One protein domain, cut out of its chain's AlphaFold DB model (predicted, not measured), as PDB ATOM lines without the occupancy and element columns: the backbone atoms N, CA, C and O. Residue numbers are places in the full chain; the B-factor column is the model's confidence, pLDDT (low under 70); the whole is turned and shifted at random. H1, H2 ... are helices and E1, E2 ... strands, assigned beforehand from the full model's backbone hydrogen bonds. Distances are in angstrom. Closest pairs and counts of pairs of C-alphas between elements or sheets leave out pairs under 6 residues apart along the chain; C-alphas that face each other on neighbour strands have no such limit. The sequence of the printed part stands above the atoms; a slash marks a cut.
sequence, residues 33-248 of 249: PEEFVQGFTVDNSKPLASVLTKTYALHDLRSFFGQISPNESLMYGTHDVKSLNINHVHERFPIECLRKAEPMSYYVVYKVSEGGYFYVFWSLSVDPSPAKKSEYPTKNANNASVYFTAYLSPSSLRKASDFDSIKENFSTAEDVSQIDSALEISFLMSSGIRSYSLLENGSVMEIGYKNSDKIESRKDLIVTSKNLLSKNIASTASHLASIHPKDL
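Overview. This is residues 33 to 248 of the 249 residues of an uncharacterized protein of Clostridiaceae bacterium (UniProt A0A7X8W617). Two twisted four-stranded sheets stand side by side as two lobes, E2-E3-E4-E5 and E6-E7-E8-E9, and come close where edge strands E5 and E6 meet; H2 and H4 cover the first sheet, H6 covers the second, and H3 sits at the junction. Residues 230 to 248, after E9, fold back between the lobes, and residues 130 to 135 stick out. The printed part has 216 residues, with six named helices and nine named strands in the order E1 H1 H2 H3 H4 E2 E3 E4 E5 H5 H6 E6 E7 E8 E9; both sheets are antiparallel and the class is mixed, with under half of the residues in named elements. The whole is compact, with a radius of gyration of the C-alphas of 17.3 A and spans of 47 by 45 by 33 A.

Arrangement. E2 (98 to 102), E3 (105 to 112), E4 (117 to 124) and E5 (144 to 152) form a strongly twisted meander, each strand the antiparallel neighbour of the one before. N 99 and O 107 are 2.8 A apart in the hairpin E2 and E3, N 110 and O 118 2.8 A in E3 and E4, and N 119 and O 150 2.8 A in E4 and E5. H2 (58 to 65) and H4 (86 to 92) on one face make two layers, helices on one face of a sheet. H2 runs along E4 at 4 degrees on the local plane, at a height over the sheet of 9.4 A; its closest C-alphas to E4 are Leu 58 and Phe 118, 7.8 A. H4 stands up from the sheet at 51 degrees. H1 (48 to 51) only grazes this sheet. E1 (35 to 37) pairs with no named strand. H3 (70 to 75) only grazes both sheets; C-alphas 71 and 147 of H3 and E5 are 5.6 A apart. The closest C-alphas of E5 and E6 (184 to 186) are Phe 148 and Glu 184, 7.1 A. E6, E7 (193 to 198), E8 (204 to 209) and E9 (223 to 229) form the second meander; N 184 and O 196 are 2.9 A apart, N 195 and O 207 2.8 A, N 206 and O 227 2.8 A. H6 (173 to 179) runs along E7 at 5 degrees on the local plane, at a height of 9.4 A. H5 (160 to 163) and H6 only just touch, with 3 pairs of C-alphas within 8 A. Every O i to N i+4 pair is within hydrogen-bond range in H2, H3, H4 and H6; H1 and H5 are too short for one.

Along the chain. E4 spans 22.7 A, E5 22.6 A, E3 21.8 A and E2 12.9 A; E7 spans 17.1 A, E9 16.5 A, E8 15.9 A; H2 spans 10.7 A, H4 10.1 A, H6 10.0 A. E5 bends by 56 degrees at residue 147. C-alpha 35 of E1 is at (-7.440, 25.859, 13.248), and C-alpha 229 of E9 at (-34.815, 17.331, 1.466).

Size, cuts and confidence. The two farthest C-alphas, of Ala 131 and Ser 161, are 52.0 A apart. The printed part has no cut. The links E4 to E5 and E8 to E9 are long. Mean pLDDT of the printed part is 86.8; residues 78 to 82, 126 to 139, 188 to 191 and 231 to 236 are under 70.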
ATOM      1  N   PRO A  33      -8.205  24.664  20.090       78.62
ATOM      2  CA  PRO A  33      -9.038  25.362  19.135       78.62
ATOM      3  C   PRO A  33      -8.728  24.845  17.732       78.62
ATOM      4  O   PRO A  33      -7.566  24.792  17.320       78.62
ATOM      5  N   GLU A  34      -9.759  24.400  17.017       87.69
ATOM      6  CA  GLU A  34      -9.566  23.843  15.688       87.69
ATOM      7  C   GLU A  34      -9.155  24.964  14.730       87.69
ATOM      8  O   GLU A  34      -9.949  25.835  14.379       87.69
ATOM      9  N   GLU A  35      -7.904  24.945  14.285       88.56
ATOM     10  CA  GLU A  35      -7.440  25.859  13.248       88.56
ATOM     11  C   GLU A  35      -7.899  25.369  11.870       88.56
ATOM     12  O   GLU A  35      -7.617  24.231  11.488       88.56
ATOM     13  N   PHE A  36      -8.580  26.222  11.106       89.62
ATOM     14  CA  PHE A  36      -8.948  25.930   9.721       89.62
ATOM     15  C   PHE A  36      -7.727  26.075   8.807       89.62
ATOM     16  O   PHE A  36      -7.308  25.126   8.143       89.62
ATOM     17  N   VAL A  37      -7.117  27.259   8.846       89.69
ATOM     18  CA  VAL A  37      -5.862  27.626   8.180       89.69
ATOM     19  C   VAL A  37      -5.080  28.580   9.079       89.69
ATOM     20  O   VAL A  37      -5.669  29.178   9.975       89.69
ATOM     21  N   GLN A  38      -3.775  28.732   8.845       89.38
ATOM     22  CA  GLN A  38      -2.861  29.522   9.673       89.38
ATOM     23  C   GLN A  38      -3.448  30.888  10.051       89.38
ATOM     24  O   GLN A  38      -3.670  31.731   9.183       89.38
ATOM     25  N   GLY A  39      -3.661  31.109  11.348       90.88
ATOM     26  CA  GLY A  39      -4.184  32.364  11.896       90.88
ATOM     27  C   GLY A  39      -5.714  32.469  11.940       90.88
ATOM     28  O   GLY A  39      -6.230  33.469  12.435       90.88
ATOM     29  N   PHE A  40      -6.445  31.450  11.481       93.19
ATOM     30  CA  PHE A  40      -7.908  31.433  11.433       93.19
ATOM     31  C   PHE A  40      -8.460  30.202  12.149       93.19
ATOM     32  O   PHE A  40      -8.425  29.076  11.652       93.19
ATOM     33  N   THR A  41      -8.992  30.440  13.345       93.19
ATOM     34  CA  THR A  41      -9.504  29.403  14.245       93.19
ATOM     35  C   THR A  41     -11.022  29.341  14.206       93.19
ATOM     36  O   THR A  41     -11.697  30.369  14.181       93.19
ATOM     37  N   VAL A  42     -11.557  28.125  14.221       93.69
ATOM     38  CA  VAL A  42     -12.986  27.858  14.335       93.69
ATOM     39  C   VAL A  42     -13.451  28.160  15.756       93.69
ATOM     40  O   VAL A  42     -12.903  27.651  16.731       93.69
ATOM     41  N   ASP A  43     -14.530  28.924  15.873       92.75
ATOM     42  CA  ASP A  43     -15.299  29.047  17.106       92.75
ATOM     43  C   ASP A  43     -16.711  28.566  16.809       92.75
ATOM     44  O   ASP A  43     -17.485  29.286  16.199       92.75
ATOM     45  N   ASN A  44     -17.070  27.362  17.250       92.31
ATOM     46  CA  ASN A  44     -18.444  26.857  17.197       92.31
ATOM     47  C   ASN A  44     -19.194  27.068  18.516       92.31
ATOM     48  O   ASN A  44     -20.335  26.636  18.637       92.31
ATOM     49  N   SER A  45     -18.589  27.683  19.530       91.12
ATOM     50  CA  SER A  45     -19.126  27.704  20.893       91.12
ATOM     51  C   SER A  45     -20.088  28.873  21.113       91.12
ATOM     52  O   SER A  45     -21.220  28.681  21.558       91.12
ATOM     53  N   LYS A  46     -19.694  30.083  20.714       91.69
ATOM     54  CA  LYS A  46     -20.410  31.322  21.050       91.69
ATOM     55  C   LYS A  46     -21.557  31.639  20.084       91.69
ATOM     56  O   LYS A  46     -21.438  31.315  18.906       91.69
ATOM     57  N   PRO A  47     -22.663  32.271  20.513       93.75
ATOM     58  CA  PRO A  47     -23.703  32.766  19.602       93.75
ATOM     59  C   PRO A  47     -23.210  33.972  18.786       93.75
ATOM     60  O   PRO A  47     -22.442  34.783  19.308       93.75
ATOM     61  N   LEU A  48     -23.688  34.137  17.544       94.62
ATOM     62  CA  LEU A  48     -23.255  35.223  16.643       94.62
ATOM     63  C   LEU A  48     -23.338  36.609  17.291       94.62
ATOM     64  O   LEU A  48     -22.396  37.389  17.191       94.62
ATOM     65  N   ALA A  49     -24.420  36.889  18.021       91.81
ATOM     66  CA  ALA A  49     -24.643  38.175  18.685       91.81
ATOM     67  C   ALA A  49     -23.557  38.554  19.712       91.81
ATOM     68  O   ALA A  49     -23.417  39.727  20.039       91.81
ATOM     69  N   SER A  50     -22.804  37.576  20.224       93.25
ATOM     70  CA  SER A  50     -21.702  37.805  21.171       93.25
ATOM     71  C   SER A  50     -20.328  37.933  20.509       93.25
ATOM     72  O   SER A  50     -19.370  38.303  21.183       93.25
ATOM     73  N   VAL A  51     -20.220  37.602  19.218       94.56
ATOM     74  CA  VAL A  51     -18.948  37.549  18.480       94.56
ATOM     75  C   VAL A  51     -18.878  38.627  17.402       94.56
ATOM     76  O   VAL A  51     -17.835  39.244  17.230       94.56
ATOM     77  N   LEU A  52     -19.977  38.868  16.686       96.50
ATOM     78  CA  LEU A  52     -20.027  39.845  15.602       96.50
ATOM     79  C   LEU A  52     -20.150  41.259  16.174       96.50
ATOM     80  O   LEU A  52     -21.218  41.650  16.651       96.50
ATOM     81  N   THR A  53     -19.068  42.035  16.112       96.50
ATOM     82  CA  THR A  53     -19.043  43.426  16.590       96.50
ATOM     83  C   THR A  53     -19.234  44.431  15.459       96.50
ATOM     84  O   THR A  53     -19.675  45.557  15.704       96.50
ATOM     85  N   LYS A  54     -18.957  44.034  14.210       97.25
ATOM     86  CA  LYS A  54     -19.110  44.888  13.030       97.25
ATOM     87  C   LYS A  54     -20.390  44.573  12.271       97.25
ATOM     88  O   LYS A  54     -20.925  43.470  12.308       97.25
ATOM     89  N   THR A  55     -20.897  45.587  11.582       97.94
ATOM     90  CA  THR A  55     -22.041  45.484  10.673       97.94
ATOM     91  C   THR A  55     -21.649  46.122   9.348       97.94
ATOM     92  O   THR A  55     -20.976  47.153   9.345       97.94
ATOM     93  N   TYR A  56     -22.051  45.510   8.239       98.12
ATOM     94  CA  TYR A  56     -21.672  45.924   6.890       98.12
ATOM     95  C   TYR A  56     -22.910  46.150   6.022       98.12
ATOM     96  O   TYR A  56     -23.926  45.481   6.209       98.12
ATOM     97  N   ALA A  57     -22.814  47.063   5.057       98.00
ATOM     98  CA  ALA A  57     -23.846  47.228   4.040       98.00
ATOM     99  C   ALA A  57     -23.846  46.032   3.081       98.00
ATOM    100  O   ALA A  57     -22.786  45.596   2.617       98.00
ATOM    101  N   LEU A  58     -25.030  45.525   2.733       96.12
ATOM    102  CA  LEU A  58     -25.169  44.399   1.804       96.12
ATOM    103  C   LEU A  58     -24.549  44.716   0.439       96.12
ATOM    104  O   LEU A  58     -23.933  43.852  -0.189       96.12
ATOM    105  N   HIS A  59     -24.707  45.959  -0.014       96.50
ATOM    106  CA  HIS A  59     -24.134  46.441  -1.267       96.50
ATOM    107  C   HIS A  59     -22.605  46.292  -1.310       96.50
ATOM    108  O   HIS A  59     -22.067  45.871  -2.335       96.50
ATOM    109  N   ASP A  60     -21.910  46.588  -0.210       97.56
ATOM    110  CA  ASP A  60     -20.445  46.543  -0.155       97.56
ATOM    111  C   ASP A  60     -19.931  45.104  -0.202       97.56
ATOM    112  O   ASP A  60     -18.969  44.808  -0.913       97.56
ATOM    113  N   LEU A  61     -20.613  44.198   0.506       96.44
ATOM    114  CA  LEU A  61     -20.320  42.768   0.470       96.44
ATOM    115  C   LEU A  61     -20.541  42.213  -0.944       96.44
ATOM    116  O   LEU A  61     -19.633  41.619  -1.522       96.44
ATOM    117  N   ARG A  62     -21.705  42.470  -1.553       93.75
ATOM    118  CA  ARG A  62     -22.018  42.013  -2.920       93.75
ATOM    119  C   ARG A  62     -21.068  42.585  -3.970       93.75
ATOM    120  O   ARG A  62     -20.666  41.864  -4.876       93.75
ATOM    121  N   SER A  63     -20.692  43.856  -3.847       93.81
ATOM    122  CA  SER A  63     -19.742  44.494  -4.766       93.81
ATOM    123  C   SER A  63     -18.347  43.877  -4.680       93.81
ATOM    124  O   SER A  63     -17.637  43.828  -5.679       93.81
ATOM    125  N   PHE A  64     -17.945  43.399  -3.500       94.56
ATOM    126  CA  PHE A  64     -16.640  42.776  -3.302       94.56
ATOM    127  C   PHE A  64     -16.603  41.301  -3.715       94.56
ATOM    128  O   PHE A  64     -15.658  40.888  -4.384       94.56
ATOM    129  N   PHE A  65     -17.604  40.510  -3.317       92.50
ATOM    130  CA  PHE A  65     -17.648  39.071  -3.611       92.50
ATOM    131  C   PHE A  65     -18.170  38.757  -5.019       92.50
ATOM    132  O   PHE A  65     -17.894  37.680  -5.541       92.50
ATOM    133  N   GLY A  66     -18.882  39.694  -5.649       88.50
ATOM    134  CA  GLY A  66     -19.540  39.486  -6.933       88.50
ATOM    135  C   GLY A  66     -20.913  38.821  -6.799       88.50
ATOM    136  O   GLY A  66     -21.350  38.433  -5.717       88.50
ATOM    137  N   GLN A  67     -21.625  38.733  -7.924       80.75
ATOM    138  CA  GLN A  67     -22.944  38.087  -8.006       80.75
ATOM    139  C   GLN A  67     -22.872  36.613  -8.415       80.75
ATOM    140  O   GLN A  67     -23.782  35.848  -8.102       80.75
ATOM    141  N   ILE A  68     -21.812  36.232  -9.132       83.38
ATOM    142  CA  ILE A  68     -21.541  34.852  -9.530       83.38
ATOM    143  C   ILE A  68     -20.478  34.309  -8.589       83.38
ATOM    144  O   ILE A  68     -19.417  34.917  -8.436       83.38
ATOM    145  N   SER A  69     -20.775  33.184  -7.942       85.25
ATOM    146  CA  SER A  69     -19.816  32.549  -7.043       85.25
ATOM    147  C   SER A  69     -18.619  31.974  -7.816       85.25
ATOM    148  O   SER A  69     -18.792  31.514  -8.947       85.25
ATOM    149  N   PRO A  70     -17.412  31.922  -7.219       84.50
ATOM    150  CA  PRO A  70     -16.257  31.276  -7.846       84.50
ATOM    151  C   PRO A  70     -16.543  29.840  -8.301       84.50
ATOM    152  O   PRO A  70     -16.091  29.434  -9.370       84.50
ATOM    153  N   ASN A  71     -17.340  29.089  -7.532       84.94
ATOM    154  CA  ASN A  71     -17.779  27.755  -7.923       84.94
ATOM    155  C   ASN A  71     -18.590  27.769  -9.233       84.94
ATOM    156  O   ASN A  71     -18.267  27.034 -10.163       84.94
ATOM    157  N   GLU A  72     -19.593  28.639  -9.360       86.25
ATOM    158  CA  GLU A  72     -20.355  28.780 -10.609       86.25
ATOM    159  C   GLU A  72     -19.469  29.194 -11.790       86.25
ATOM    160  O   GLU A  72     -19.597  28.649 -12.883       86.25
ATOM    161  N   SER A  73     -18.524  30.108 -11.573       84.62
ATOM    162  CA  SER A  73     -17.608  30.558 -12.625       84.62
ATOM    163  C   SER A  73     -16.715  29.450 -13.170       84.62
ATOM    164  O   SER A  73     -16.474  29.411 -14.378       84.62
ATOM    165  N   LEU A  74     -16.268  28.530 -12.308       81.75
ATOM    166  CA  LEU A  74     -15.532  27.336 -12.728       81.75
ATOM    167  C   LEU A  74     -16.377  26.458 -13.656       81.75
ATOM    168  O   LEU A  74     -15.872  25.980 -14.670       81.75
ATOM    169  N   MET A  75     -17.664  26.281 -13.345       82.81
ATOM    170  CA  MET A  75     -18.592  25.518 -14.184       82.81
ATOM    171  C   MET A  75     -18.846  26.200 -15.535       82.81
ATOM    172  O   MET A  75     -18.911  25.514 -16.551       82.81
ATOM    173  N   TYR A  76     -18.947  27.532 -15.565       83.19
ATOM    174  CA  TYR A  76     -19.163  28.287 -16.805       83.19
ATOM    175  C   TYR A  76     -17.920  28.397 -17.697       83.19
ATOM    176  O   TYR A  76     -17.989  28.954 -18.792       83.19
ATOM    177  N   GLY A  77     -16.762  27.921 -17.233       73.44
ATOM    178  CA  GLY A  77     -15.493  28.112 -17.932       73.44
ATOM    179  C   GLY A  77     -15.047  29.579 -17.978       73.44
ATOM    180  O   GLY A  77     -14.139  29.925 -18.733       73.44
ATOM    181  N   THR A  78     -15.645  30.454 -17.167       68.94
ATOM    182  CA  THR A  78     -15.260  31.864 -17.063       68.94
ATOM    183  C   THR A  78     -14.111  31.998 -16.070       68.94
ATOM    184  O   THR A  78     -14.288  31.767 -14.876       68.94
ATOM    185  N   HIS A  79     -12.927  32.368 -16.558       60.44
ATOM    186  CA  HIS A  79     -11.705  32.444 -15.746       60.44
ATOM    187  C   HIS A  79     -11.496  33.827 -15.097       60.44
ATOM    188  O   HIS A  79     -10.533  34.022 -14.360       60.44
ATOM    189  N   ASP A  80     -12.403  34.777 -15.345       59.12
ATOM    190  CA  ASP A  80     -12.259  36.176 -14.919       59.12
ATOM    191  C   ASP A  80     -12.711  36.443 -13.474       59.12
ATOM    192  O   ASP A  80     -12.598  37.570 -12.985       59.12
ATOM    193  N   VAL A  81     -13.210  35.434 -12.751       65.25
ATOM    194  CA  VAL A  81     -13.567  35.622 -11.341       65.25
ATOM    195  C   VAL A  81     -12.322  35.540 -10.476       65.25
ATOM    196  O   VAL A  81     -11.677  34.502 -10.342       65.25
ATOM    197  N   LYS A  82     -11.986  36.685  -9.875       68.25
ATOM    198  CA  LYS A  82     -10.879  36.829  -8.934       68.25
ATOM    199  C   LYS A  82     -11.034  35.800  -7.813       68.25
ATOM    200  O   LYS A  82     -11.953  35.901  -7.005       68.25
ATOM    201  N   SER A  83     -10.107  34.849  -7.731       78.44
ATOM    202  CA  SER A  83     -10.025  33.958  -6.575       78.44
ATOM    203  C   SER A  83      -9.712  34.787  -5.324       78.44
ATOM    204  O   SER A  83      -8.652  35.414  -5.218       78.44
ATOM    205  N   LEU A  84     -10.672  34.854  -4.401       89.62
ATOM    206  CA  LEU A  84     -10.540  35.555  -3.127       89.62
ATOM    207  C   LEU A  84     -10.088  34.554  -2.066       89.62
ATOM    208  O   LEU A  84     -10.821  33.621  -1.746       89.62
ATOM    209  N   ASN A  85      -8.895  34.758  -1.511       91.88
ATOM    210  CA  ASN A  85      -8.409  33.968  -0.382       91.88
ATOM    211  C   ASN A  85      -8.807  34.600   0.961       91.88
ATOM    212  O   ASN A  85      -9.210  35.766   1.022       91.88
ATOM    213  N   ILE A  86      -8.675  33.835   2.045       94.62
ATOM    214  CA  ILE A  86      -9.103  34.267   3.384       94.62
ATOM    215  C   ILE A  86      -8.390  35.530   3.884       94.62
ATOM    216  O   ILE A  86      -9.027  36.358   4.529       94.62
ATOM    217  N   ASN A  87      -7.113  35.728   3.537       93.88
ATOM    218  CA  ASN A  87      -6.352  36.917   3.926       93.88
ATOM    219  C   ASN A  87      -6.905  38.172   3.243       93.88
ATOM    220  O   ASN A  87      -7.228  39.142   3.923       93.88
ATOM    221  N   HIS A  88      -7.110  38.130   1.924       93.31
ATOM    222  CA  HIS A  88      -7.696  39.244   1.172       93.31
ATOM    223  C   HIS A  88      -9.103  39.596   1.666       93.31
ATOM    224  O   HIS A  88      -9.478  40.768   1.713       93.31
ATOM    225  N   VAL A  89      -9.896  38.583   2.028       95.75
ATOM    226  CA  VAL A  89     -11.214  38.800   2.629       95.75
ATOM    227  C   VAL A  89     -11.066  39.459   3.999       95.75
ATOM    228  O   VAL A  89     -11.705  40.479   4.225       95.75
ATOM    229  N   HIS A  90     -10.203  38.939   4.876       96.94
ATOM    230  CA  HIS A  90      -9.990  39.461   6.229       96.94
ATOM    231  C   HIS A  90      -9.468  40.906   6.244       96.94
ATOM    232  O   HIS A  90      -9.889  41.703   7.081       96.94
ATOM    233  N   GLU A  91      -8.595  41.270   5.303       96.06
ATOM    234  CA  GLU A  91      -8.088  42.639   5.143       96.06
ATOM    235  C   GLU A  91      -9.211  43.644   4.860       96.06
ATOM    236  O   GLU A  91      -9.202  44.759   5.386       96.06
ATOM    237  N   ARG A  92     -10.199  43.261   4.039       96.19
ATOM    238  CA  ARG A  92     -11.324  44.135   3.677       96.19
ATOM    239  C   ARG A  92     -12.475  44.064   4.679       96.19
ATOM    240  O   ARG A  92     -13.049  45.097   5.025       96.19
ATOM    241  N   PHE A  93     -12.800  42.855   5.115       97.38
ATOM    242  CA  PHE A  93     -13.881  42.502   6.024       97.38
ATOM    243  C   PHE A  93     -13.320  41.587   7.117       97.38
ATOM    244  O   PHE A  93     -13.255  40.370   6.933       97.38
ATOM    245  N   PRO A  94     -12.895  42.150   8.262       96.75
ATOM    246  CA  PRO A  94     -12.310  41.358   9.334       96.75
ATOM    247  C   PRO A  94     -13.222  40.212   9.768       96.75
ATOM    248  O   PRO A  94     -14.374  40.422  10.145       96.75
ATOM    249  N   ILE A  95     -12.676  39.000   9.692       97.12
ATOM    250  CA  ILE A  95     -13.332  37.755  10.090       97.12
ATOM    251  C   ILE A  95     -13.381  37.696  11.616       97.12
ATOM    252  O   ILE A  95     -12.353  37.534  12.267       97.12
ATOM    253  N   GLU A  96     -14.586  37.826  12.167       95.75
ATOM    254  CA  GLU A  96     -14.839  37.766  13.613       95.75
ATOM    255  C   GLU A  96     -15.326  36.381  14.053       95.75
ATOM    256  O   GLU A  96     -15.068  35.956  15.175       95.75
ATOM    257  N   CYS A  97     -16.025  35.666  13.167       94.38
ATOM    258  CA  CYS A  97     -16.617  34.368  13.460       94.38
ATOM    259  C   CYS A  97     -16.400  33.411  12.287       94.38
ATOM    260  O   CYS A  97     -17.005  33.576  11.227       94.38
ATOM    261  N   LEU A  98     -15.539  32.414  12.496       95.56
ATOM    262  CA  LEU A  98     -15.350  31.276  11.605       95.56
ATOM    263  C   LEU A  98     -15.998  30.045  12.237       95.56
ATOM    264  O   LEU A  98     -15.706  29.696  13.380       95.56
ATOM    265  N   ARG A  99     -16.868  29.385  11.483       94.81
ATOM    266  CA  ARG A  99     -17.603  28.191  11.890       94.81
ATOM    267  C   ARG A  99     -17.152  26.985  11.090       94.81
ATOM    268  O   ARG A  99     -16.723  27.110   9.943       94.81
ATOM    269  N   LYS A 100     -17.351  25.814  11.683       91.31
ATOM    270  CA  LYS A 100     -17.282  24.520  11.008       91.31
ATOM    271  C   LYS A 100     -18.553  23.750  11.305       91.31
ATOM    272  O   LYS A 100     -18.900  23.578  12.472       91.31
ATOM    273  N   ALA A 101     -19.240  23.293  10.277       80.06
ATOM    274  CA  ALA A 101     -20.470  22.530  10.443       80.06
ATOM    275  C   ALA A 101     -20.298  21.040  10.185       80.06
ATOM    276  O   ALA A 101     -20.774  20.217  10.955       80.06
ATOM    277  N   GLU A 102     -19.567  20.720   9.127       78.62
ATOM    278  CA  GLU A 102     -19.241  19.365   8.701       78.62
ATOM    279  C   GLU A 102     -17.723  19.287   8.480       78.62
ATOM    280  O   GLU A 102     -17.079  20.338   8.358       78.62
ATOM    281  N   PRO A 103     -17.111  18.088   8.403       74.56
ATOM    282  CA  PRO A 103     -15.661  17.925   8.253       74.56
ATOM    283  C   PRO A 103     -15.014  18.786   7.154       74.56
ATOM    284  O   PRO A 103     -13.851  19.161   7.288       74.56
ATOM    285  N   MET A 104     -15.779  19.142   6.115       74.31
ATOM    286  CA  MET A 104     -15.329  19.920   4.954       74.31
ATOM    287  C   MET A 104     -16.143  21.203   4.708       74.31
ATOM    288  O   MET A 104     -15.993  21.816   3.656       74.31
ATOM    289  N   SER A 105     -17.007  21.622   5.642       83.81
ATOM    290  CA  SER A 105     -17.817  22.839   5.482       83.81
ATOM    291  C   SER A 105     -17.448  23.878   6.531       83.81
ATOM    292  O   SER A 105     -17.841  23.781   7.698       83.81
ATOM    293  N   TYR A 106     -16.691  24.878   6.082       92.62
ATOM    294  CA  TYR A 106     -16.293  26.038   6.868       92.62
ATOM    295  C   TYR A 106     -16.959  27.278   6.296       92.62
ATOM    296  O   TYR A 106     -17.015  27.451   5.076       92.62
ATOM    297  N   TYR A 107     -17.422  28.164   7.169       95.62
ATOM    298  CA  TYR A 107     -18.002  29.433   6.746       95.62
ATOM    299  C   TYR A 107     -17.730  30.546   7.741       95.62
ATOM    300  O   TYR A 107     -17.575  30.311   8.938       95.62
ATOM    301  N   VAL A 108     -17.685  31.774   7.237       97.12
ATOM    302  CA  VAL A 108     -17.695  32.981   8.067       97.12
ATOM    303  C   VAL A 108     -19.018  33.706   7.925       97.12
ATOM    304  O   VAL A 108     -19.694  33.581   6.900       97.12
ATOM    305  N   VAL A 109     -19.371  34.461   8.959       97.38
ATOM    306  CA  VAL A 109     -20.632  35.199   9.026       97.38
ATOM    307  C   VAL A 109     -20.351  36.684   9.217       97.38
ATOM    308  O   VAL A 109     -19.594  37.067  10.107       97.38
ATOM    309  N   TYR A 110     -21.001  37.520   8.413       98.06
ATOM    310  CA  TYR A 110     -21.015  38.970   8.564       98.06
ATOM    311  C   TYR A 110     -22.430  39.452   8.864       98.06
ATOM    312  O   TYR A 110     -23.389  39.051   8.204       98.06
ATOM    313  N   LYS A 111     -22.568  40.344   9.849       97.81
ATOM    314  CA  LYS A 111     -23.842  41.002  10.144       97.81
ATOM    315  C   LYS A 111     -24.123  42.088   9.108       97.81
ATOM    316  O   LYS A 111     -23.247  42.904   8.816       97.81
ATOM    317  N   VAL A 112     -25.346  42.107   8.587       97.69
ATOM    318  CA  VAL A 112     -25.765  43.027   7.522       97.69
ATOM    319  C   VAL A 112     -26.643  44.141   8.095       97.69
ATOM    320  O   VAL A 112     -27.516  43.882   8.925       97.69
ATOM    321  N   SER A 113     -26.410  45.392   7.686       97.25
ATOM    322  CA  SER A 113     -27.146  46.559   8.209       97.25
ATOM    323  C   SER A 113     -28.629  46.556   7.854       97.25
ATOM    324  O   SER A 113     -29.457  47.037   8.621       97.25
ATOM    325  N   GLU A 114     -28.962  45.966   6.714       95.56
ATOM    326  CA  GLU A 114     -30.304  45.787   6.176       95.56
ATOM    327  C   GLU A 114     -31.065  44.633   6.861       95.56
ATOM    328  O   GLU A 114     -32.233  44.396   6.558       95.56
ATOM    329  N   GLY A 115     -30.421  43.942   7.808       95.38
ATOM    330  CA  GLY A 115     -30.946  42.774   8.508       95.38
ATOM    331  C   GLY A 115     -30.343  41.468   7.995       95.38
ATOM    332  O   GLY A 115     -29.798  41.400   6.901       95.38
ATOM    333  N   GLY A 116     -30.432  40.410   8.801       96.00
ATOM    334  CA  GLY A 116     -29.878  39.104   8.450       96.00
ATOM    335  C   GLY A 116     -28.346  39.041   8.445       96.00
ATOM    336  O   GLY A 116     -27.652  39.841   9.083       96.00
ATOM    337  N   TYR A 117     -27.828  38.047   7.729       97.44
ATOM    338  CA  TYR A 117     -26.423  37.666   7.721       97.44
ATOM    339  C   TYR A 117     -25.931  37.335   6.312       97.44
ATOM    340  O   TYR A 117     -26.654  36.778   5.485       97.44
ATOM    341  N   PHE A 118     -24.667  37.660   6.054       97.44
ATOM    342  CA  PHE A 118     -23.950  37.283   4.844       97.44
ATOM    343  C   PHE A 118     -22.934  36.191   5.180       97.44
ATOM    344  O   PHE A 118     -22.061  36.385   6.027       97.44
ATOM    345  N   TYR A 119     -23.054  35.050   4.516       96.88
ATOM    346  CA  TYR A 119     -22.250  33.855   4.720       96.88
ATOM    347  C   TYR A 119     -21.240  33.731   3.589       96.88
ATOM    348  O   TYR A 119     -21.590  33.892   2.419       96.88
ATOM    349  N   VAL A 120     -20.000  33.408   3.934       96.81
ATOM    350  CA  VAL A 120     -18.944  33.093   2.967       96.81
ATOM    351  C   VAL A 120     -18.420  31.707   3.288       96.81
ATOM    352  O   VAL A 120     -17.862  31.495   4.363       96.81
ATOM    353  N   PHE A 121     -18.622  30.777   2.362       94.25
ATOM    354  CA  PHE A 121     -18.184  29.393   2.466       94.25
ATOM    355  C   PHE A 121     -16.807  29.223   1.840       94.25
ATOM    356  O   PHE A 121     -16.501  29.830   0.811       94.25
ATOM    357  N   TRP A 122     -15.986  28.380   2.458       92.56
ATOM    358  CA  TRP A 122     -14.591  28.191   2.076       92.56
ATOM    359  C   TRP A 122     -14.350  26.818   1.468       92.56
ATOM    360  O   TRP A 122     -14.851  25.811   1.964       92.56
ATOM    361  N   SER A 123     -13.500  26.785   0.447       87.81
ATOM    362  CA  SER A 123     -12.873  25.568  -0.057       87.81
ATOM    363  C   SER A 123     -11.380  25.621   0.233       87.81
ATOM    364  O   SER A 123     -10.733  26.653   0.038       87.81
ATOM    365  N   LEU A 124     -10.821  24.493   0.668       84.88
ATOM    366  CA  LEU A 124      -9.377  24.318   0.749       84.88
ATOM    367  C   LEU A 124      -8.860  23.841  -0.605       84.88
ATOM    368  O   LEU A 124      -9.266  22.792  -1.103       84.88
ATOM    369  N   SER A 125      -7.946  24.598  -1.195       70.50
ATOM    370  CA  SER A 125      -7.137  24.120  -2.306       70.50
ATOM    371  C   SER A 125      -6.226  23.010  -1.790       70.50
ATOM    372  O   SER A 125      -5.383  23.230  -0.919       70.50
ATOM    373  N   VAL A 126      -6.405  21.804  -2.320       58.00
ATOM    374  CA  VAL A 126      -5.442  20.720  -2.128       58.00
ATOM    375  C   VAL A 126      -4.310  20.982  -3.112       58.00
ATOM    376  O   VAL A 126      -4.544  20.974  -4.319       58.00
ATOM    377  N   ASP A 127      -3.108  21.270  -2.613       50.09
ATOM    378  CA  ASP A 127      -1.925  21.401  -3.464       50.09
ATOM    379  C   ASP A 127      -1.721  20.067  -4.212       50.09
ATOM    380  O   ASP A 127      -1.535  19.031  -3.564       50.09
ATOM    381  N   PRO A 128      -1.805  20.034  -5.556       42.56
ATOM    382  CA  PRO A 128      -1.729  18.793  -6.316       42.56
ATOM    383  C   PRO A 128      -0.311  18.209  -6.378       42.56
ATOM    384  O   PRO A 128      -0.110  17.231  -7.098       42.56
ATOM    385  N   SER A 129       0.677  18.779  -5.675       44.34
ATOM    386  CA  SER A 129       2.069  18.334  -5.748       44.34
ATOM    387  C   SER A 129       2.217  16.822  -5.480       44.34
ATOM    388  O   SER A 129       2.067  16.357  -4.346       44.34
ATOM    389  N   PRO A 130       2.580  16.019  -6.502       43.28
ATOM    390  CA  PRO A 130       2.693  14.567  -6.377       43.28
ATOM    391  C   PRO A 130       3.935  14.122  -5.582       43.28
ATOM    392  O   PRO A 130       4.148  12.924  -5.399       43.28
ATOM    393  N   ALA A 131       4.764  15.060  -5.111       50.09
ATOM    394  CA  ALA A 131       6.066  14.766  -4.516       50.09
ATOM    395  C   ALA A 131       6.023  14.424  -3.017       50.09
ATOM    396  O   ALA A 131       7.009  13.908  -2.493       50.09
ATOM    397  N   LYS A 132       4.908  14.666  -2.314       44.91
ATOM    398  CA  LYS A 132       4.791  14.378  -0.876       44.91
ATOM    399  C   LYS A 132       3.411  13.836  -0.504       44.91
ATOM    400  O   LYS A 132       2.581  14.528   0.068       44.91
ATOM    401  N   LYS A 133       3.181  12.549  -0.770       44.44
ATOM    402  CA  LYS A 133       1.950  11.818  -0.397       44.44
ATOM    403  C   LYS A 133       1.713  11.649   1.122       44.44
ATOM    404  O   LYS A 133       0.846  10.868   1.500       44.44
ATOM    405  N   SER A 134       2.463  12.321   1.997       41.41
ATOM    406  CA  SER A 134       2.403  12.099   3.453       41.41
ATOM    407  C   SER A 134       2.297  13.361   4.309       41.41
ATOM    408  O   SER A 134       2.272  13.245   5.530       41.41
ATOM    409  N   GLU A 135       2.249  14.555   3.722       45.34
ATOM    410  CA  GLU A 135       2.021  15.780   4.492       45.34
ATOM    411  C   GLU A 135       0.562  16.185   4.271       45.34
ATOM    412  O   GLU A 135       0.157  16.474   3.146       45.34
ATOM    413  N   TYR A 136      -0.246  16.150   5.340       49.44
ATOM    414  CA  TYR A 136      -1.536  16.844   5.365       49.44
ATOM    415  C   TYR A 136      -1.336  18.228   4.737       49.44
ATOM    416  O   TYR A 136      -0.317  18.852   5.055       49.44
ATOM    417  N   PRO A 137      -2.242  18.700   3.856       54.47
ATOM    418  CA  PRO A 137      -2.063  19.978   3.185       54.47
ATOM    419  C   PRO A 137      -1.711  21.015   4.243       54.47
ATOM    420  O   PRO A 137      -2.448  21.180   5.218       54.47
ATOM    421  N   THR A 138      -0.537  21.633   4.100       54.81
ATOM    422  CA  THR A 138      -0.081  22.660   5.032       54.81
ATOM    423  C   THR A 138      -1.228  23.647   5.177       54.81
ATOM    424  O   THR A 138      -1.712  24.162   4.165       54.81
ATOM    425  N   LYS A 139      -1.709  23.850   6.409       65.94
ATOM    426  CA  LYS A 139      -2.804  24.765   6.749       65.94
ATOM    427  C   LYS A 139      -2.364  26.206   6.488       65.94
ATOM    428  O   LYS A 139      -2.172  26.976   7.410       65.94
ATOM    429  N   ASN A 140      -2.128  26.572   5.237       77.25
ATOM    430  CA  ASN A 140      -1.719  27.900   4.814       77.25
ATOM    431  C   ASN A 140      -2.984  28.712   4.532       77.25
ATOM    432  O   ASN A 140      -3.859  28.249   3.804       77.25
ATOM    433  N   ALA A 141      -3.072  29.924   5.078       77.25
ATOM    434  CA  ALA A 141      -4.190  30.831   4.824       77.25
ATOM    435  C   ALA A 141      -4.432  31.064   3.322       77.25
ATOM    436  O   ALA A 141      -5.574  31.126   2.875       77.25
ATOM    437  N   ASN A 142      -3.374  31.073   2.510       79.88
ATOM    438  CA  ASN A 142      -3.487  31.235   1.060       79.88
ATOM    439  C   ASN A 142      -4.180  30.055   0.352       79.88
ATOM    440  O   ASN A 142      -4.578  30.205  -0.799       79.88
ATOM    441  N   ASN A 143      -4.352  28.914   1.028       82.69
ATOM    442  CA  ASN A 143      -5.037  27.739   0.487       82.69
ATOM    443  C   ASN A 143      -6.551  27.771   0.740       82.69
ATOM    444  O   ASN A 143      -7.267  26.956   0.166       82.69
ATOM    445  N   ALA A 144      -7.059  28.677   1.580       90.19
ATOM    446  CA  ALA A 144      -8.494  28.855   1.778       90.19
ATOM    447  C   ALA A 144      -9.029  29.896   0.792       90.19
ATOM    448  O   ALA A 144      -8.731  31.084   0.921       90.19
ATOM    449  N   SER A 145      -9.836  29.447  -0.167       90.88
ATOM    450  CA  SER A 145     -10.481  30.302  -1.167       90.88
ATOM    451  C   SER A 145     -11.993  30.324  -0.975       90.88
ATOM    452  O   SER A 145     -12.586  29.337  -0.532       90.88
ATOM    453  N   VAL A 146     -12.626  31.447  -1.312       92.38
ATOM    454  CA  VAL A 146     -14.088  31.559  -1.329       92.38
ATOM    455  C   VAL A 146     -14.652  30.544  -2.319       92.38
ATOM    456  O   VAL A 146     -14.288  30.536  -3.492       92.38
ATOM    457  N   TYR A 147     -15.549  29.695  -1.833       90.38
ATOM    458  CA  TYR A 147     -16.293  28.730  -2.633       90.38
ATOM    459  C   TYR A 147     -17.598  29.349  -3.143       90.38
ATOM    460  O   TYR A 147     -17.859  29.412  -4.345       90.38
ATOM    461  N   PHE A 148     -18.395  29.853  -2.205       91.19
ATOM    462  CA  PHE A 148     -19.755  30.325  -2.422       91.19
ATOM    463  C   PHE A 148     -20.120  31.357  -1.350       91.19
ATOM    464  O   PHE A 148     -19.563  31.347  -0.250       91.19
ATOM    465  N   THR A 149     -21.062  32.246  -1.656       94.56
ATOM    466  CA  THR A 149     -21.574  33.235  -0.706       94.56
ATOM    467  C   THR A 149     -23.090  33.284  -0.736       94.56
ATOM    468  O   THR A 149     -23.673  33.263  -1.817       94.56
ATOM    469  N   ALA A 150     -23.719  33.458   0.422       95.12
ATOM    470  CA  ALA A 150     -25.167  33.576   0.545       95.12
ATOM    471  C   ALA A 150     -25.540  34.748   1.448       95.12
ATOM    472  O   ALA A 150     -24.893  34.988   2.462       95.12
ATOM    473  N   TYR A 151     -26.618  35.451   1.118       95.88
ATOM    474  CA  TYR A 151     -27.235  36.417   2.021       95.88
ATOM    475  C   TYR A 151     -28.585  35.875   2.474       95.88
ATOM    476  O   TYR A 151     -29.466  35.667   1.640       95.88
ATOM    477  N   LEU A 152     -28.744  35.667   3.782       95.81
ATOM    478  CA  LEU A 152     -29.985  35.178   4.373       95.81
ATOM    479  C   LEU A 152     -30.523  36.198   5.373       95.81
ATOM    480  O   LEU A 152     -29.818  36.679   6.254       95.81
ATOM    481  N   SER A 153     -31.809  36.487   5.253       95.25
ATOM    482  CA  SER A 153     -32.590  37.346   6.136       95.25
ATOM    483  C   SER A 153     -33.939  36.679   6.409       95.25
ATOM    484  O   SER A 153     -34.363  35.842   5.605       95.25
ATOM    485  N   PRO A 154     -34.671  37.075   7.465       90.31
ATOM    486  CA  PRO A 154     -35.986  36.494   7.740       90.31
ATOM    487  C   PRO A 154     -36.961  36.655   6.562       90.31
ATOM    488  O   PRO A 154     -37.803  35.798   6.327       90.31
ATOM    489  N   SER A 155     -36.816  37.728   5.777       88.94
ATOM    490  CA  SER A 155     -37.617  37.999   4.577       88.94
ATOM    491  C   SER A 155     -37.151  37.284   3.303       88.94
ATOM    492  O   SER A 155     -37.884  37.286   2.315       88.94
ATOM    493  N   SER A 156     -35.930  36.739   3.271       88.12
ATOM    494  CA  SER A 156     -35.395  36.061   2.080       88.12
ATOM    495  C   SER A 156     -35.550  34.545   2.128       88.12
ATOM    496  O   SER A 156     -35.492  33.917   1.075       88.12
ATOM    497  N   LEU A 157     -35.751  33.958   3.313       91.81
ATOM    498  CA  LEU A 157     -36.014  32.528   3.446       91.81
ATOM    499  C   LEU A 157     -37.346  32.173   2.779       91.81
ATOM    500  O   LEU A 157     -38.362  32.836   2.984       91.81
ATOM    501  N   ARG A 158     -37.315  31.132   1.948       95.25
ATOM    502  CA  ARG A 158     -38.454  30.707   1.134       95.25
ATOM    503  C   ARG A 158     -39.198  29.541   1.756       95.25
ATOM    504  O   ARG A 158     -38.663  28.787   2.572       95.25
ATOM    505  N   LYS A 159     -40.437  29.369   1.319       96.12
ATOM    506  CA  LYS A 159     -41.253  28.178   1.545       96.12
ATOM    507  C   LYS A 159     -41.121  27.244   0.358       96.12
ATOM    508  O   LYS A 159     -40.880  27.677  -0.764       96.12
ATOM    509  N   ALA A 160     -41.365  25.955   0.578       96.00
ATOM    510  CA  ALA A 160     -41.371  24.981  -0.513       96.00
ATOM    511  C   ALA A 160     -42.377  25.357  -1.620       96.00
ATOM    512  O   ALA A 160     -42.068  25.205  -2.799       96.00
ATOM    513  N   SER A 161     -43.534  25.916  -1.241       97.12
ATOM    514  CA  SER A 161     -44.575  26.383  -2.167       97.12
ATOM    515  C   SER A 161     -44.132  27.533  -3.073       97.12
ATOM    516  O   SER A 161     -44.696  27.718  -4.146       97.12
ATOM    517  N   ASP A 162     -43.104  28.299  -2.691       97.75
ATOM    518  CA  ASP A 162     -42.594  29.384  -3.538       97.75
ATOM    519  C   ASP A 162     -41.977  28.836  -4.839       97.75
ATOM    520  O   ASP A 162     -41.891  29.550  -5.834       97.75
ATOM    521  N   PHE A 163     -41.615  27.545  -4.860       98.06
ATOM    522  CA  PHE A 163     -41.056  26.835  -6.012       98.06
ATOM    523  C   PHE A 163     -42.111  26.080  -6.839       98.06
ATOM    524  O   PHE A 163     -41.755  25.302  -7.728       98.06
ATOM    525  N   ASP A 164     -43.412  26.256  -6.584       97.69
ATOM    526  CA  ASP A 164     -44.481  25.560  -7.325       97.69
ATOM    527  C   ASP A 164     -44.542  25.949  -8.809       97.69
ATOM    528  O   ASP A 164     -44.992  25.161  -9.644       97.69
ATOM    529  N   SER A 165     -44.028  27.132  -9.159       97.56
ATOM    530  CA  SER A 165     -43.901  27.599 -10.544       97.56
ATOM    531  C   SER A 165     -42.767  26.923 -11.323       97.56
ATOM    532  O   SER A 165     -42.796  26.950 -12.556       97.56
ATOM    533  N   ILE A 166     -41.798  26.304 -10.639       98.38
ATOM    534  CA  ILE A 166     -40.669  25.613 -11.267       98.38
ATOM    535  C   ILE A 166     -41.147  24.294 -11.873       98.38
ATOM    536  O   ILE A 166     -41.651  23.415 -11.169       98.38
ATOM    537  N   LYS A 167     -40.970  24.161 -13.191       97.81
ATOM    538  CA  LYS A 167     -41.422  23.019 -13.992       97.81
ATOM    539  C   LYS A 167     -40.243  22.322 -14.657       97.81
ATOM    540  O   LYS A 167     -39.449  22.951 -15.355       97.81
ATOM    541  N   GLU A 168     -40.177  21.006 -14.495       97.75
ATOM    542  CA  GLU A 168     -39.190  20.161 -15.171       97.75
ATOM    543  C   GLU A 168     -39.260  20.326 -16.694       97.75
ATOM    544  O   GLU A 168     -40.342  20.445 -17.267       97.75
ATOM    545  N   ASN A 169     -38.099  20.309 -17.347       96.69
ATOM    546  CA  ASN A 169     -37.891  20.496 -18.787       96.69
ATOM    547  C   ASN A 169     -38.276  21.875 -19.356       96.69
ATOM    548  O   ASN A 169     -38.098  22.089 -20.554       96.69
ATOM    549  N   PHE A 170     -38.767  22.807 -18.532       96.81
ATOM    550  CA  PHE A 170     -39.137  24.163 -18.960       96.81
ATOM    551  C   PHE A 170     -38.382  25.244 -18.193       96.81
ATOM    552  O   PHE A 170     -37.885  26.184 -18.803       96.81
ATOM    553  N   SER A 171     -38.310  25.116 -16.870       98.31
ATOM    554  CA  SER A 171     -37.589  26.055 -16.017       98.31
ATOM    555  C   SER A 171     -36.084  25.818 -16.067       98.31
ATOM    556  O   SER A 171     -35.606  24.724 -16.386       98.31
ATOM    557  N   THR A 172     -35.345  26.851 -15.691       97.50
ATOM    558  CA  THR A 172     -33.885  26.895 -15.646       97.50
ATOM    559  C   THR A 172     -33.385  27.279 -14.252       97.50
ATOM    560  O   THR A 172     -34.161  27.730 -13.406       97.50
ATOM    561  N   ALA A 173     -32.078  27.165 -14.001       95.81
ATOM    562  CA  ALA A 173     -31.484  27.704 -12.774       95.81
ATOM    563  C   ALA A 173     -31.637  29.234 -12.665       95.81
ATOM    564  O   ALA A 173     -31.584  29.778 -11.562       95.81
ATOM    565  N   GLU A 174     -31.842  29.948 -13.781       96.44
ATOM    566  CA  GLU A 174     -32.130  31.385 -13.740       96.44
ATOM    567  C   GLU A 174     -33.493  31.643 -13.091       96.44
ATOM    568  O   GLU A 174     -33.575  32.467 -12.179       96.44
ATOM    569  N   ASP A 175     -34.525  30.884 -13.472       98.25
ATOM    570  CA  ASP A 175     -35.864  30.980 -12.874       98.25
ATOM    571  C   ASP A 175     -35.826  30.663 -11.373       98.25
ATOM    572  O   ASP A 175     -36.429  31.363 -10.560       98.25
ATOM    573  N   VAL A 176     -35.048  29.646 -10.981       97.62
ATOM    574  CA  VAL A 176     -34.819  29.308  -9.567       97.62
ATOM    575  C   VAL A 176     -34.151  30.478  -8.832       97.62
ATOM    576  O   VAL A 176     -34.574  30.830  -7.733       97.62
ATOM    577  N   SER A 177     -33.172  31.143  -9.453       95.50
ATOM    578  CA  SER A 177     -32.467  32.292  -8.862       95.50
ATOM    579  C   SER A 177     -33.301  33.558  -8.702       95.50
ATOM    580  O   SER A 177     -32.977  34.409  -7.872       95.50
ATOM    581  N   GLN A 178     -34.396  33.679  -9.453       96.25
ATOM    582  CA  GLN A 178     -35.374  34.749  -9.259       96.25
ATOM    583  C   GLN A 178     -36.246  34.502  -8.020       96.25
ATOM    584  O   GLN A 178     -36.674  35.460  -7.374       96.25
ATOM    585  N   ILE A 179     -36.487  33.235  -7.668       97.12
ATOM    586  CA  ILE A 179     -37.189  32.852  -6.436       97.12
ATOM    587  C   ILE A 179     -36.238  33.006  -5.250       97.12
ATOM    588  O   ILE A 179     -36.536  33.742  -4.306       97.12
ATOM    589  N   ASP A 180     -35.074  32.362  -5.310       96.06
ATOM    590  CA  ASP A 180     -34.048  32.418  -4.275       96.06
ATOM    591  C   ASP A 180     -32.698  32.855  -4.846       96.06
ATOM    592  O   ASP A 180     -31.946  32.070  -5.418       96.06
ATOM    593  N   SER A 181     -32.353  34.124  -4.624       92.44
ATOM    594  CA  SER A 181     -31.062  34.680  -5.042       92.44
ATOM    595  C   SER A 181     -29.858  34.123  -4.272       92.44
ATOM    596  O   SER A 181     -28.726  34.387  -4.667       92.44
ATOM    597  N   ALA A 182     -30.090  33.418  -3.160       93.88
ATOM    598  CA  ALA A 182     -29.061  32.818  -2.322       93.88
ATOM    599  C   ALA A 182     -28.854  31.325  -2.619       93.88
ATOM    600  O   ALA A 182     -28.226  30.650  -1.804       93.88
ATOM    601  N   LEU A 183     -29.358  30.808  -3.752       93.75
ATOM    602  CA  LEU A 183     -29.150  29.409  -4.115       93.75
ATOM    603  C   LEU A 183     -27.660  29.059  -4.198       93.75
ATOM    604  O   LEU A 183     -26.840  29.816  -4.716       93.75
ATOM    605  N   GLU A 184     -27.333  27.859  -3.752       93.31
ATOM    606  CA  GLU A 184     -26.025  27.248  -3.934       93.31
ATOM    607  C   GLU A 184     -26.089  26.312  -5.139       93.31
ATOM    608  O   GLU A 184     -26.850  25.350  -5.098       93.31
ATOM    609  N   ILE A 185     -25.296  26.537  -6.190       92.00
ATOM    610  CA  ILE A 185     -25.130  25.558  -7.279       92.00
ATOM    611  C   ILE A 185     -23.923  24.671  -6.966       92.00
ATOM    612  O   ILE A 185     -22.851  25.185  -6.668       92.00
ATOM    613  N   SER A 186     -24.077  23.350  -7.076       87.75
ATOM    614  CA  SER A 186     -23.035  22.353  -6.816       87.75
ATOM    615  C   SER A 186     -22.931  21.338  -7.958       87.75
ATOM    616  O   SER A 186     -23.938  20.834  -8.460       87.75
ATOM    617  N   PHE A 187     -21.696  21.023  -8.357       79.19
ATOM    618  CA  PHE A 187     -21.382  20.079  -9.441       79.19
ATOM    619  C   PHE A 187     -20.220  19.124  -9.116       79.19
ATOM    620  O   PHE A 187     -20.155  18.041  -9.685       79.19
ATOM    621  N   LEU A 188     -19.317  19.479  -8.189       62.12
ATOM    622  CA  LEU A 188     -18.111  18.685  -7.888       62.12
ATOM    623  C   LEU A 188     -18.377  17.451  -7.011       62.12
ATOM    624  O   LEU A 188     -17.614  16.492  -7.059       62.12
ATOM    625  N   MET A 189     -19.446  17.473  -6.212       56.34
ATOM    626  CA  MET A 189     -19.696  16.486  -5.152       56.34
ATOM    627  C   MET A 189     -21.006  15.712  -5.332       56.34
ATOM    628  O   MET A 189     -21.408  14.963  -4.445       56.34
ATOM    629  N   SER A 190     -21.706  15.897  -6.454       58.19
ATOM    630  CA  SER A 190     -23.051  15.357  -6.643       58.19
ATOM    631  C   SER A 190     -23.140  14.543  -7.935       58.19
ATOM    632  O   SER A 190     -22.391  14.778  -8.876       58.19
ATOM    633  N   SER A 191     -24.040  13.556  -7.999       67.19
ATOM    634  CA  SER A 191     -24.237  12.670  -9.166       67.19
ATOM    635  C   SER A 191     -24.792  13.383 -10.424       67.19
ATOM    636  O   SER A 191     -25.501  12.771 -11.220       67.19
ATOM    637  N   GLY A 192     -24.584  14.694 -10.537       83.88
ATOM    638  CA  GLY A 192     -25.177  15.619 -11.499       83.88
ATOM    639  C   GLY A 192     -24.898  17.072 -11.101       83.88
ATOM    640  O   GLY A 192     -24.129  17.329 -10.176       83.88
ATOM    641  N   ILE A 193     -25.540  18.020 -11.775       91.25
ATOM    642  CA  ILE A 193     -25.542  19.431 -11.370       91.25
ATOM    643  C   ILE A 193     -26.821  19.683 -10.582       91.25
ATOM    644  O   ILE A 193     -27.911  19.305 -11.020       91.25
ATOM    645  N   ARG A 194     -26.690  20.297  -9.409       93.19
ATOM    646  CA  ARG A 194     -27.810  20.585  -8.510       93.19
ATOM    647  C   ARG A 194     -27.735  22.002  -7.984       93.19
ATOM    648  O   ARG A 194     -26.651  22.573  -7.911       93.19
ATOM    649  N   SER A 195     -28.873  22.532  -7.554       94.44
ATOM    650  CA  SER A 195     -28.904  23.690  -6.675       94.44
ATOM    651  C   SER A 195     -29.675  23.420  -5.406       94.44
ATOM    652  O   SER A 195     -30.622  22.636  -5.409       94.44
ATOM    653  N   TYR A 196     -29.308  24.147  -4.360       94.12
ATOM    654  CA  TYR A 196     -29.912  24.048  -3.047       94.12
ATOM    655  C   TYR A 196     -30.368  25.420  -2.565       94.12
ATOM    656  O   TYR A 196     -29.619  26.391  -2.654       94.12
ATOM    657  N   SER A 197     -31.579  25.471  -2.019       95.31
ATOM    658  CA  SER A 197     -32.152  26.648  -1.365       95.31
ATOM    659  C   SER A 197     -32.557  26.289   0.058       95.31
ATOM    660  O   SER A 197     -33.333  25.353   0.266       95.31
ATOM    661  N   LEU A 198     -32.039  27.026   1.043       94.19
ATOM    662  CA  LEU A 198     -32.422  26.846   2.442       94.19
ATOM    663  C   LEU A 198     -33.810  27.446   2.687       94.19
ATOM    664  O   LEU A 198     -34.056  28.617   2.393       94.19
ATOM    665  N   LEU A 199     -34.713  26.648   3.253       93.94
ATOM    666  CA  LEU A 199     -36.093  27.048   3.510       93.94
ATOM    667  C   LEU A 199     -36.297  27.511   4.957       93.94
ATOM    668  O   LEU A 199     -35.533  27.162   5.857       93.94
ATOM    669  N   GLU A 200     -37.375  28.258   5.196       92.50
ATOM    670  CA  GLU A 200     -37.703  28.845   6.509       92.50
ATOM    671  C   GLU A 200     -37.802  27.819   7.651       92.50
ATOM    672  O   GLU A 200     -37.469  28.107   8.796       92.50
ATOM    673  N   ASN A 201     -38.229  26.593   7.344       89.31
ATOM    674  CA  ASN A 201     -38.376  25.507   8.313       89.31
ATOM    675  C   ASN A 201     -37.069  24.707   8.503       89.31
ATOM    676  O   ASN A 201     -37.065  23.669   9.167       89.31
ATOM    677  N   GLY A 202     -35.971  25.154   7.886       87.75
ATOM    678  CA  GLY A 202     -34.664  24.504   7.904       87.75
ATOM    679  C   GLY A 202     -34.536  23.281   6.992       87.75
ATOM    680  O   GLY A 202     -33.496  22.629   7.034       87.75
ATOM    681  N   SER A 203     -35.558  22.944   6.201       90.88
ATOM    682  CA  SER A 203     -35.420  21.985   5.095       90.88
ATOM    683  C   SER A 203     -34.726  22.634   3.894       90.88
ATOM    684  O   SER A 203     -34.495  23.844   3.877       90.88
ATOM    685  N   VAL A 204     -34.366  21.825   2.900       92.44
ATOM    686  CA  VAL A 204     -33.655  22.291   1.706       92.44
ATOM    687  C   VAL A 204     -34.444  21.910   0.466       92.44
ATOM    688  O   VAL A 204     -34.823  20.750   0.299       92.44
ATOM    689  N   MET A 205     -34.686  22.880  -0.410       95.69
ATOM    690  CA  MET A 205     -35.165  22.605  -1.759       95.69
ATOM    691  C   MET A 205     -33.966  22.251  -2.635       95.69
ATOM    692  O   MET A 205     -33.074  23.077  -2.812       95.69
ATOM    693  N   GLU A 206     -33.942  21.034  -3.168       94.81
ATOM    694  CA  GLU A 206     -32.972  20.584  -4.164       94.81
ATOM    695  C   GLU A 206     -33.611  20.629  -5.552       94.81
ATOM    696  O   GLU A 206     -34.682  20.062  -5.778       94.81
ATOM    697  N   ILE A 207     -32.923  21.261  -6.500       96.12
ATOM    698  CA  ILE A 207     -33.281  21.243  -7.916       96.12
ATOM    699  C   ILE A 207     -32.159  20.551  -8.681       96.12
ATOM    700  O   ILE A 207     -31.007  20.977  -8.613       96.12
ATOM    701  N   GLY A 208     -32.484  19.480  -9.399       95.25
ATOM    702  CA  GLY A 208     -31.550  18.819 -10.306       95.25
ATOM    703  C   GLY A 208     -31.604  19.435 -11.698       95.25
ATOM    704  O   GLY A 208     -32.674  19.841 -12.157       95.25
ATOM    705  N   TYR A 209     -30.461  19.465 -12.381       95.06
ATOM    706  CA  TYR A 209     -30.335  20.017 -13.726       95.06
ATOM    707  C   TYR A 209     -29.808  18.992 -14.725       95.06
ATOM    708  O   TYR A 209     -29.111  18.033 -14.379       95.06
ATOM    709  N   LYS A 210     -30.144  19.201 -15.996       92.19
ATOM    710  CA  LYS A 210     -29.620  18.414 -17.106       92.19
ATOM    711  C   LYS A 210     -28.149  18.764 -17.330       92.19
ATOM    712  O   LYS A 210     -27.807  19.932 -17.482       92.19
ATOM    713  N   ASN A 211     -27.299  17.743 -17.433       82.25
ATOM    714  CA  ASN A 211     -25.935  17.934 -17.912       82.25
ATOM    715  C   ASN A 211     -25.972  18.279 -19.408       82.25
ATOM    716  O   ASN A 211     -26.573  17.554 -20.204       82.25
ATOM    717  N   SER A 212     -25.338  19.390 -19.769       79.06
ATOM    718  CA  SER A 212     -25.133  19.840 -21.146       79.06
ATOM    719  C   SER A 212     -23.636  19.878 -21.430       79.06
ATOM    720  O   SER A 212     -22.849  20.155 -20.525       79.06
ATOM    721  N   ASP A 213     -23.245  19.638 -22.682       77.75
ATOM    722  CA  ASP A 213     -21.842  19.700 -23.117       77.75
ATOM    723  C   ASP A 213     -21.255  21.112 -22.975       77.75
ATOM    724  O   ASP A 213     -20.041  21.287 -22.873       77.75
ATOM    725  N   LYS A 214     -22.127  22.128 -22.961       85.19
ATOM    726  CA  LYS A 214     -21.761  23.528 -22.776       85.19
ATOM    727  C   LYS A 214     -22.754  24.207 -21.839       85.19
ATOM    728  O   LYS A 214     -23.964  24.147 -22.069       85.19
ATOM    729  N   ILE A 215     -22.227  24.833 -20.794       89.06
ATOM    730  CA  ILE A 215     -22.971  25.599 -19.795       89.06
ATOM    731  C   ILE A 215     -22.234  26.928 -19.673       89.06
ATOM    732  O   ILE A 215     -21.095  26.945 -19.223       89.06
ATOM    733  N   GLU A 216     -22.842  28.025 -20.112       90.06
ATOM    734  CA  GLU A 216     -22.236  29.366 -20.061       90.06
ATOM    735  C   GLU A 216     -22.908  30.240 -18.998       90.06
ATOM    736  O   GLU A 216     -22.360  31.257 -18.575       90.06
ATOM    737  N   SER A 217     -24.111  29.859 -18.567       91.06
ATOM    738  CA  SER A 217     -24.903  30.600 -17.597       91.06
ATOM    739  C   SER A 217     -25.947  29.721 -16.902       91.06
ATOM    740  O   SER A 217     -26.170  28.560 -17.249       91.06
ATOM    741  N   ARG A 218     -26.669  30.309 -15.941       93.19
ATOM    742  CA  ARG A 218     -27.826  29.678 -15.286       93.19
ATOM    743  C   ARG A 218     -28.964  29.319 -16.256       93.19
ATOM    744  O   ARG A 218     -29.725  28.403 -15.961       93.19
ATOM    745  N   LYS A 219     -29.072  29.992 -17.410       94.19
ATOM    746  CA  LYS A 219     -30.102  29.712 -18.433       94.19
ATOM    747  C   LYS A 219     -29.916  28.354 -19.104       94.19
ATOM    748  O   LYS A 219     -30.885  27.764 -19.567       94.19
ATOM    749  N   ASP A 220     -28.685  27.853 -19.132       93.50
ATOM    750  CA  ASP A 220     -28.351  26.592 -19.800       93.50
ATOM    751  C   ASP A 220     -28.652  25.369 -18.915       93.50
ATOM    752  O   ASP A 220     -28.685  24.231 -19.385       93.50
ATOM    753  N   LEU A 221     -28.899  25.598 -17.623       94.62
ATOM    754  CA  LEU A 221     -29.213  24.569 -16.639       94.62
ATOM    755  C   LEU A 221     -30.718  24.303 -16.608       94.62
ATOM    756  O   LEU A 221     -31.446  24.896 -15.817       94.62
ATOM    757  N   ILE A 222     -31.183  23.397 -17.468       96.69
ATOM    758  CA  ILE A 222     -32.598  23.004 -17.545       96.69
ATOM    759  C   ILE A 222     -32.953  22.087 -16.373       96.69
ATOM    760  O   ILE A 222     -32.270  21.088 -16.141       96.69
ATOM    761  N   VAL A 223     -34.040  22.395 -15.665       97.81
ATOM    762  CA  VAL A 223     -34.523  21.627 -14.508       97.81
ATOM    763  C   VAL A 223     -34.958  20.220 -14.921       97.81
ATOM    764  O   VAL A 223     -35.737  20.054 -15.858       97.81
ATOM    765  N   THR A 224     -34.504  19.205 -14.190       97.12
ATOM    766  CA  THR A 224     -34.860  17.787 -14.389       97.12
ATOM    767  C   THR A 224     -35.552  17.156 -13.192       97.12
ATOM    768  O   THR A 224     -36.173  16.112 -13.345       97.12
ATOM    769  N   SER A 225     -35.426  17.745 -12.003       95.75
ATOM    770  CA  SER A 225     -36.086  17.254 -10.792       95.75
ATOM    771  C   SER A 225     -36.215  18.356  -9.749       95.75
ATOM    772  O   SER A 225     -35.410  19.291  -9.721       95.75
ATOM    773  N   LYS A 226     -37.221  18.226  -8.882       95.81
ATOM    774  CA  LYS A 226     -37.445  19.079  -7.712       95.81
ATOM    775  C   LYS A 226     -37.724  18.200  -6.493       95.81
ATOM    776  O   LYS A 226     -38.744  17.517  -6.457       95.81
ATOM    777  N   ASN A 227     -36.845  18.246  -5.496       93.56
ATOM    778  CA  ASN A 227     -36.922  17.417  -4.295       93.56
ATOM    779  C   ASN A 227     -36.896  18.281  -3.033       93.56
ATOM    780  O   ASN A 227     -36.078  19.186  -2.896       93.56
ATOM    781  N   LEU A 228     -37.759  17.956  -2.069       93.19
ATOM    782  CA  LEU A 228     -37.700  18.540  -0.733       93.19
ATOM    783  C   LEU A 228     -36.886  17.622   0.180       93.19
ATOM    784  O   LEU A 228     -37.320  16.516   0.504       93.19
ATOM    785  N   LEU A 229     -35.714  18.085   0.603       89.25
ATOM    786  CA  LEU A 229     -34.815  17.331   1.466       89.25
ATOM    787  C   LEU A 229     -35.029  17.724   2.928       89.25
ATOM    788  O   LEU A 229     -34.982  18.899   3.301       89.25
ATOM    789  N   SER A 230     -35.238  16.723   3.785       78.06
ATOM    790  CA  SER A 230     -35.211  16.927   5.235       78.06
ATOM    791  C   SER A 230     -33.813  17.350   5.696       78.06
ATOM    792  O   SER A 230     -32.826  16.955   5.081       78.06
ATOM    793  N   LYS A 231     -33.731  18.075   6.819       66.69
ATOM    794  CA  LYS A 231     -32.509  18.637   7.433       66.69
ATOM    795  C   LYS A 231     -31.502  17.593   7.956       66.69
ATOM    796  O   LYS A 231     -30.854  17.813   8.974       66.69
ATOM    797  N   ASN A 232     -31.366  16.428   7.331       60.94
ATOM    798  CA  ASN A 232     -30.324  15.488   7.718       60.94
ATOM    799  C   ASN A 232     -29.004  15.913   7.055       60.94
ATOM    800  O   ASN A 232     -28.649  15.436   5.975       60.94
ATOM    801  N   ILE A 233     -28.342  16.878   7.704       54.41
ATOM    802  CA  ILE A 233     -27.142  17.619   7.269       54.41
ATOM    803  C   ILE A 233     -26.047  16.679   6.741       54.41
ATOM    804  O   ILE A 233     -25.456  16.944   5.698       54.41
ATOM    805  N   ALA A 234     -25.884  15.514   7.376       51.25
ATOM    806  CA  ALA A 234     -24.893  14.501   7.017       51.25
ATOM    807  C   ALA A 234     -25.107  13.842   5.634       51.25
ATOM    808  O   ALA A 234     -24.251  13.091   5.174       51.25
ATOM    809  N   SER A 235     -26.250  14.076   4.977       56.09
ATOM    810  CA  SER A 235     -26.609  13.439   3.697       56.09
ATOM    811  C   SER A 235     -26.717  14.400   2.512       56.09
ATOM    812  O   SER A 235     -26.834  13.946   1.374       56.09
ATOM    813  N   THR A 236     -26.668  15.714   2.746       64.25
ATOM    814  CA  THR A 236     -26.830  16.715   1.685       64.25
ATOM    815  C   THR A 236     -25.478  17.264   1.252       64.25
ATOM    816  O   THR A 236     -24.705  17.717   2.090       64.25
ATOM    817  N   ALA A 237     -25.212  17.324  -0.053       77.19
ATOM    818  CA  ALA A 237     -23.999  17.943  -0.603       77.19
ATOM    819  C   ALA A 237     -24.029  19.491  -0.575       77.19
ATOM    820  O   ALA A 237     -23.314  20.124  -1.347       77.19
ATOM    821  N   SER A 238     -24.885  20.087   0.265       86.88
ATOM    822  CA  SER A 238     -25.124  21.528   0.346       86.88
ATOM    823  C   SER A 238     -24.402  22.145   1.536       86.88
ATOM    824  O   SER A 238     -24.618  21.765   2.689       86.88
ATOM    825  N   HIS A 239     -23.603  23.168   1.263       89.25
ATOM    826  CA  HIS A 239     -23.030  24.037   2.275       89.25
ATOM    827  C   HIS A 239     -24.101  24.854   3.014       89.25
ATOM    828  O   HIS A 239     -23.992  25.026   4.231       89.25
ATOM    829  N   LEU A 240     -25.175  25.290   2.343       90.25
ATOM    830  CA  LEU A 240     -26.297  25.981   3.001       90.25
ATOM    831  C   LEU A 240     -26.962  25.118   4.079       90.25
ATOM    832  O   LEU A 240     -27.249  25.606   5.172       90.25
ATOM    833  N   ALA A 241     -27.156  23.828   3.799       87.94
ATOM    834  CA  ALA A 241     -27.720  22.874   4.756       87.94
ATOM    835  C   ALA A 241     -26.860  22.715   6.020       87.94
ATOM    836  O   ALA A 241     -27.370  22.343   7.077       87.94
ATOM    837  N   SER A 242     -25.561  23.005   5.908       87.94
ATOM    838  CA  SER A 242     -24.603  22.896   7.004       87.94
ATOM    839  C   SER A 242     -24.624  24.097   7.956       87.94
ATOM    840  O   SER A 242     -24.064  24.012   9.041       87.94
ATOM    841  N   ILE A 243     -25.289  25.212   7.635       91.38
ATOM    842  CA  ILE A 243     -25.340  26.355   8.562       91.38
ATOM    843  C   ILE A 243     -25.915  25.905   9.915       91.38
ATOM    844  O   ILE A 243     -26.970  25.267   9.996       91.38
ATOM    845  N   HIS A 244     -25.211  26.248  10.998       90.44
ATOM    846  CA  HIS A 244     -25.632  25.883  12.345       90.44
ATOM    847  C   HIS A 244     -27.000  26.509  12.620       90.44
ATOM    848  O   HIS A 244     -27.182  27.693  12.348       90.44
ATOM    849  N   PRO A 245     -27.963  25.787  13.223       89.44
ATOM    850  CA  PRO A 245     -29.302  26.333  13.456       89.44
ATOM    851  C   PRO A 245     -29.306  27.651  14.245       89.44
ATOM    852  O   PRO A 245     -30.147  28.506  14.009       89.44
ATOM    853  N   LYS A 246     -28.347  27.821  15.164       91.06
ATOM    854  CA  LYS A 246     -28.168  29.038  15.972       91.06
ATOM    855  C   LYS A 246     -27.569  30.228  15.213       91.06
ATOM    856  O   LYS A 246     -27.516  31.324  15.763       91.06
ATOM    857  N   ASP A 247     -27.075  29.986  14.004       93.38
ATOM    858  CA  ASP A 247     -26.451  30.982  13.139       93.38
ATOM    859  C   ASP A 247     -27.396  31.419  12.007       93.38
ATOM    860  O   ASP A 247     -26.983  32.194  11.150       93.38
ATOM    861  N   LEU A 248     -28.645  30.936  11.989       92.50
ATOM    862  CA  LEU A 248     -29.699  31.393  11.078       92.50
ATOM    863  C   LEU A 248     -30.304  32.736  11.548       92.50
ATOM    864  O   LEU A 248     -30.265  33.023  12.749       92.50
TER     865      LEU A 248